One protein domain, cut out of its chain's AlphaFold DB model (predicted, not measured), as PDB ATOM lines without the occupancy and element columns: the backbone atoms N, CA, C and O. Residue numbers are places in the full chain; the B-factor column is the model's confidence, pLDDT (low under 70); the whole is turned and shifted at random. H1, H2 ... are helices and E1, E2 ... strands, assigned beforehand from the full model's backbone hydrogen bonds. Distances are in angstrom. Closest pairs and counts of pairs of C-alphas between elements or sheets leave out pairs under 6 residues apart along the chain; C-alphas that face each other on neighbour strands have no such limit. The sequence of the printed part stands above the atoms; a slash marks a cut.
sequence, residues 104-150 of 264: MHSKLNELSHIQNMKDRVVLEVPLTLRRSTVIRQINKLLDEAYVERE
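This is residues 104 to 150 of the 264 residues of an uncharacterized protein of Limnohabitans sp. Rim28 (UniProt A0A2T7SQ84). A wide loop, residues 104 to 121, is closed at its base by a short antiparallel pairing of residues 104 to 105 with 122 to 123 of E1; beyond E1 the chain turns, and H1 folds back beside it. The turn, residues 127 to 133, sticks out. The printed part has 47 residues, with E1 then H1, mostly helix, though under half are in named elements. It is loose, with a radius of gyration of the C-alphas of 12.3 A, and flat, spanning 32 by 28 by 12 A.

Start at C-alpha 104, (160.501, 112.892, 130.208). Strand E1, residues 122 to 124, begins at (157.958, 118.017, 128.864). From C-alpha 131, helix H1 runs 22.1 A to C-alpha 146 at (153.196, 114.629, 141.464).

Look at Leu 123 and Ile 138, whose C-alphas, 7.8 A apart, are the closest of E1 and H1. E1 pairs with no named strand. In H1 every O i to N i+4 pair is within hydrogen-bond range.

The C-alphas farthest apart are Thr 128 and Glu 150, 34.3 A. The printed part has no cut, and the E1 to H1 link is short. Residues 106 to 116 have pLDDT under 70.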
ATOM      1  N   MET A 104     160.648 111.643 129.471       78.56
ATOM      2  CA  MET A 104     160.501 112.892 130.208       78.56
ATOM      3  C   MET A 104     161.804 113.679 130.127       78.56
ATOM      4  O   MET A 104     162.840 113.235 130.623       78.56
ATOM      5  N   HIS A 105     161.742 114.869 129.540       73.94
ATOM      6  CA  HIS A 105     162.906 115.736 129.405       73.94
ATOM      7  C   HIS A 105     163.025 116.671 130.609       73.94
ATOM      8  O   HIS A 105     162.129 117.470 130.879       73.94
ATOM      9  N   SER A 106     164.147 116.577 131.330       62.75
ATOM     10  CA  SER A 106     164.452 117.395 132.517       62.75
ATOM     11  C   SER A 106     165.576 118.416 132.305       62.75
ATOM     12  O   SER A 106     165.738 119.321 133.123       62.75
ATOM     13  N   LYS A 107     166.363 118.304 131.223       56.88
ATOM     14  CA  LYS A 107     167.531 119.165 130.962       56.88
ATOM     15  C   LYS A 107     167.323 120.077 129.754       56.88
ATOM     16  O   LYS A 107     166.818 119.679 128.711       56.88
ATOM     17  N   LEU A 108     167.735 121.328 129.940       56.59
ATOM     18  CA  LEU A 108     167.233 122.519 129.260       56.59
ATOM     19  C   LEU A 108     168.100 122.980 128.075       56.59
ATOM     20  O   LEU A 108     168.344 124.173 127.938       56.59
ATOM     21  N   ASN A 109     168.580 122.074 127.221       59.25
ATOM     22  CA  ASN A 109     169.381 122.509 126.065       59.25
ATOM     23  C   ASN A 109     168.528 122.789 124.813       59.25
ATOM     24  O   ASN A 109     168.921 123.611 123.994       59.25
ATOM     25  N   GLU A 110     167.329 122.205 124.706       55.97
ATOM     26  CA  GLU A 110     166.422 122.381 123.549       55.97
ATOM     27  C   GLU A 110     165.111 123.118 123.897       55.97
ATOM     28  O   GLU A 110     164.289 123.413 123.033       55.97
ATOM     29  N   LEU A 111     164.919 123.472 125.172       62.84
ATOM     30  CA  LEU A 111     163.666 124.020 125.715       62.84
ATOM     31  C   LEU A 111     163.805 125.484 126.163       62.84
ATOM     32  O   LEU A 111     163.107 125.931 127.068       62.84
ATOM     33  N   SER A 112     164.705 126.242 125.530       60.28
ATOM     34  CA  SER A 112     165.094 127.612 125.918       60.28
ATOM     35  C   SER A 112     163.943 128.631 125.960       60.28
ATOM     36  O   SER A 112     164.041 129.644 126.647       60.28
ATOM     37  N   HIS A 113     162.831 128.362 125.271       65.75
ATOM     38  CA  HIS A 113     161.620 129.190 125.302       65.75
ATOM     39  C   HIS A 113     160.762 128.972 126.564       65.75
ATOM     40  O   HIS A 113     159.877 129.777 126.863       65.75
ATOM     41  N   ILE A 114     161.001 127.899 127.322       67.38
ATOM     42  CA  ILE A 114     160.270 127.595 128.552       67.38
ATOM     43  C   ILE A 114     161.002 128.255 129.720       67.38
ATOM     44  O   ILE A 114     161.940 127.708 130.292       67.38
ATOM     45  N   GLN A 115     160.540 129.453 130.079       61.19
ATOM     46  CA  GLN A 115     161.166 130.308 131.096       61.19
ATOM     47  C   GLN A 115     161.167 129.706 132.513       61.19
ATOM     48  O   GLN A 115     161.965 130.124 133.348       61.19
ATOM     49  N   ASN A 116     160.281 128.747 132.813       67.06
ATOM     50  CA  ASN A 116     160.197 128.114 134.129       67.06
ATOM     51  C   ASN A 116     159.731 126.649 134.030       67.06
ATOM     52  O   ASN A 116     158.593 126.382 133.640       67.06
ATOM     53  N   MET A 117     160.604 125.717 134.423       70.25
ATOM     54  CA  MET A 117     160.323 124.274 134.489       70.25
ATOM     55  C   MET A 117     159.802 123.808 135.852       70.25
ATOM     56  O   MET A 117     159.375 122.666 135.975       70.25
ATOM     57  N   LYS A 118     159.798 124.675 136.876       70.38
ATOM     58  CA  LYS A 118     159.423 124.296 138.247       70.38
ATOM     59  C   LYS A 118     158.020 123.697 138.332       70.38
ATOM     60  O   LYS A 118     157.806 122.830 139.163       70.38
ATOM     61  N   ASP A 119     157.100 124.088 137.448       72.12
ATOM     62  CA  ASP A 119     155.709 123.605 137.412       72.12
ATOM     63  C   ASP A 119     155.320 122.947 136.085       72.12
ATOM     64  O   ASP A 119     154.155 122.976 135.685       72.12
ATOM     65  N   ARG A 120     156.295 122.399 135.350       76.38
ATOM     66  CA  ARG A 120     156.062 121.839 134.014       76.38
ATOM     67  C   ARG A 120     156.825 120.539 133.812       76.38
ATOM     68  O   ARG A 120     157.932 120.376 134.307       76.38
ATOM     69  N   VAL A 121     156.234 119.652 133.020       81.06
ATOM     70  CA  VAL A 121     156.878 118.441 132.510       81.06
ATOM     71  C   VAL A 121     156.798 118.468 130.990       81.06
ATOM     72  O   VAL A 121     155.743 118.770 130.432       81.06
ATOM     73  N   VAL A 122     157.908 118.166 130.321       83.69
ATOM     74  CA  VAL A 122     157.958 118.017 128.864       83.69
ATOM     75  C   VAL A 122     158.096 116.539 128.535       83.69
ATOM     76  O   VAL A 122     159.004 115.870 129.027       83.69
ATOM     77  N   LEU A 123     157.166 116.037 127.725       85.69
ATOM     78  CA  LEU A 123     157.089 114.634 127.338       85.69
ATOM     79  C   LEU A 123     157.314 114.508 125.834       85.69
ATOM     80  O   LEU A 123     156.588 115.109 125.042       85.69
ATOM     81  N   GLU A 124     158.288 113.694 125.448       85.12
ATOM     82  CA  GLU A 124     158.461 113.249 124.071       85.12
ATOM     83  C   GLU A 124     157.633 111.984 123.853       85.12
ATOM     84  O   GLU A 124     157.783 110.997 124.574       85.12
ATOM     85  N   VAL A 125     156.726 112.016 122.876       86.81
ATOM     86  CA  VAL A 125     155.763 110.936 122.642       86.81
ATOM     87  C   VAL A 125     155.999 110.301 121.272       86.81
ATOM     88  O   VAL A 125     155.704 110.929 120.252       86.81
ATOM     89  N   PRO A 126     156.447 109.037 121.208       84.44
ATOM     90  CA  PRO A 126     156.583 108.339 119.939       84.44
ATOM     91  C   PRO A 126     155.213 107.955 119.367       84.44
ATOM     92  O   PRO A 126     154.430 107.236 119.993       84.44
ATOM     93  N   LEU A 127     154.946 108.374 118.126       85.50
ATOM     94  CA  LEU A 127     153.698 108.069 117.407       85.50
ATOM     95  C   LEU A 127     153.614 106.623 116.896       85.50
ATOM     96  O   LEU A 127     152.580 106.197 116.390       85.50
ATOM     97  N   THR A 128     154.688 105.851 117.042       81.50
ATOM     98  CA  THR A 128     154.732 104.423 116.702       81.50
ATOM     99  C   THR A 128     154.060 103.542 117.758       81.50
ATOM    100  O   THR A 128     153.873 102.349 117.531       81.50
ATOM    101  N   LEU A 129     153.725 104.092 118.931       80.50
ATOM    102  CA  LEU A 129     153.040 103.369 119.998       80.50
ATOM    103  C   LEU A 129     151.518 103.508 119.894       80.50
ATOM    104  O   LEU A 129     150.982 104.544 119.505       80.50
ATOM    105  N   ARG A 130     150.796 102.478 120.354       79.12
ATOM    106  CA  ARG A 130     149.340 102.562 120.540       79.12
ATOM    107  C   ARG A 130     148.996 103.658 121.551       79.12
ATOM    108  O   ARG A 130     149.611 103.738 122.617       79.12
ATOM    109  N   ARG A 131     147.933 104.418 121.272       83.75
ATOM    110  CA  ARG A 131     147.438 105.511 122.129       83.75
ATOM    111  C   ARG A 131     147.241 105.091 123.590       83.75
ATOM    112  O   ARG A 131     147.643 105.822 124.486       83.75
ATOM    113  N   SER A 132     146.678 103.909 123.843       84.31
ATOM    114  CA  SER A 132     146.478 103.386 125.204       84.31
ATOM    115  C   SER A 132     147.796 103.186 125.960       84.31
ATOM    116  O   SER A 132     147.908 103.540 127.132       84.31
ATOM    117  N   THR A 133     148.828 102.678 125.281       80.88
ATOM    118  CA  THR A 133     150.160 102.499 125.870       80.88
ATOM    119  C   THR A 133     150.836 103.832 126.148       80.88
ATOM    120  O   THR A 133     151.451 103.965 127.204       80.88
ATOM    121  N   VAL A 134     150.693 104.807 125.247       86.19
ATOM    122  CA  VAL A 134     151.176 106.175 125.461       86.19
ATOM    123  C   VAL A 134     150.527 106.780 126.703       86.19
ATOM    124  O   VAL A 134     151.242 107.194 127.604       86.19
ATOM    125  N   ILE A 135     149.194 106.754 126.804       88.19
ATOM    126  CA  ILE A 135     148.462 107.313 127.953       88.19
ATOM    127  C   ILE A 135     148.903 106.651 129.261       88.19
ATOM    128  O   ILE A 135     149.186 107.341 130.231       88.19
ATOM    129  N   ARG A 136     149.037 105.320 129.283       85.75
ATOM    130  CA  ARG A 136     149.530 104.586 130.458       85.75
ATOM    131  C   ARG A 136     150.942 105.018 130.867       85.75
ATOM    132  O   ARG A 136     151.210 105.150 132.056       85.75
ATOM    133  N   GLN A 137     151.846 105.209 129.903       85.94
ATOM    134  CA  GLN A 137     153.207 105.684 130.184       85.94
ATOM    135  C   GLN A 137     153.202 107.130 130.689       85.94
ATOM    136  O   GLN A 137     153.883 107.418 131.665       85.94
ATOM    137  N   ILE A 138     152.397 108.007 130.083       90.06
ATOM    138  CA  ILE A 138     152.224 109.395 130.524       90.06
ATOM    139  C   ILE A 138     151.696 109.442 131.957       90.06
ATOM    140  O   ILE A 138     152.293 110.119 132.780       90.06
ATOM    141  N   ASN A 139     150.631 108.700 132.276       89.56
ATOM    142  CA  ASN A 139     150.057 108.688 133.623       89.56
ATOM    143  C   ASN A 139     151.096 108.269 134.662       89.56
ATOM    144  O   ASN A 139     151.263 108.969 135.646       89.56
ATOM    145  N   LYS A 140     151.875 107.214 134.390       88.31
ATOM    146  CA  LYS A 140     152.957 106.793 135.287       88.31
ATOM    147  C   LYS A 140     153.994 107.902 135.515       88.31
ATOM    148  O   LYS A 140     154.402 108.139 136.645       88.31
ATOM    149  N   LEU A 141     154.421 108.572 134.443       87.69
ATOM    150  CA  LEU A 141     155.382 109.676 134.522       87.69
ATOM    151  C   LEU A 141     154.805 110.886 135.271       87.69
ATOM    152  O   LEU A 141     155.531 111.571 135.984       87.69
ATOM    153  N   LEU A 142     153.505 111.154 135.118       86.75
ATOM    154  CA  LEU A 142     152.815 112.196 135.871       86.75
ATOM    155  C   LEU A 142     152.706 111.822 137.349       86.75
ATOM    156  O   LEU A 142     153.049 112.650 138.182       86.75
ATOM    157  N   ASP A 143     152.304 110.594 137.677       86.81
ATOM    158  CA  ASP A 143     152.207 110.116 139.059       86.81
ATOM    159  C   ASP A 143     153.542 110.317 139.789       86.81
ATOM    160  O   ASP A 143     153.563 110.922 140.857       86.81
ATOM    161  N   GLU A 144     154.660 109.922 139.165       86.19
ATOM    162  CA  GLU A 144     156.023 110.149 139.671       86.19
ATOM    163  C   GLU A 144     156.341 111.646 139.865       86.19
ATOM    164  O   GLU A 144     156.939 112.026 140.870       86.19
ATOM    165  N   ALA A 145     155.905 112.516 138.948       82.94
ATOM    166  CA  ALA A 145     156.128 113.962 139.031       82.94
ATOM    167  C   ALA A 145     155.251 114.680 140.079       82.94
ATOM    168  O   ALA A 145     155.590 115.790 140.505       82.94
ATOM    169  N   TYR A 146     154.123 114.082 140.472       82.06
ATOM    170  CA  TYR A 146     153.196 114.629 141.464       82.06
ATOM    171  C   TYR A 146     153.445 114.116 142.893       82.06
ATOM    172  O   TYR A 146     152.898 114.717 143.811       82.06
ATOM    173  N   VAL A 147     154.282 113.085 143.111       82.62
ATOM    174  CA  VAL A 147     154.545 112.500 144.451       82.62
ATOM    175  C   VAL A 147     154.939 113.546 145.501       82.62
ATOM    176  O   VAL A 147     154.464 113.489 146.629       82.62
ATOM    177  N   GLU A 148     155.795 114.502 145.144       73.00
ATOM    178  CA  GLU A 148     156.322 115.516 146.074       73.00
ATOM    179  C   GLU A 148     155.539 116.841 146.034       73.00
ATOM    180  O   GLU A 148     155.952 117.832 146.637       73.00
ATOM    181  N   ARG A 149     154.424 116.897 145.294       75.19
ATOM    182  CA  ARG A 149     153.623 118.114 145.141       75.19
ATOM    183  C   ARG A 149     152.377 118.055 146.007       75.19
ATOM    184  O   ARG A 149     151.653 117.063 146.012       75.19
ATOM    185  N   GLU A 150     152.066 119.174 146.653       70.38
ATOM    186  CA  GLU A 150     150.758 119.347 147.275       70.38
ATOM    187  C   GLU A 150     149.640 119.256 146.220       70.38
ATOM    188  O   GLU A 150     149.814 119.730 145.086       70.38
TER     189      GLU A 150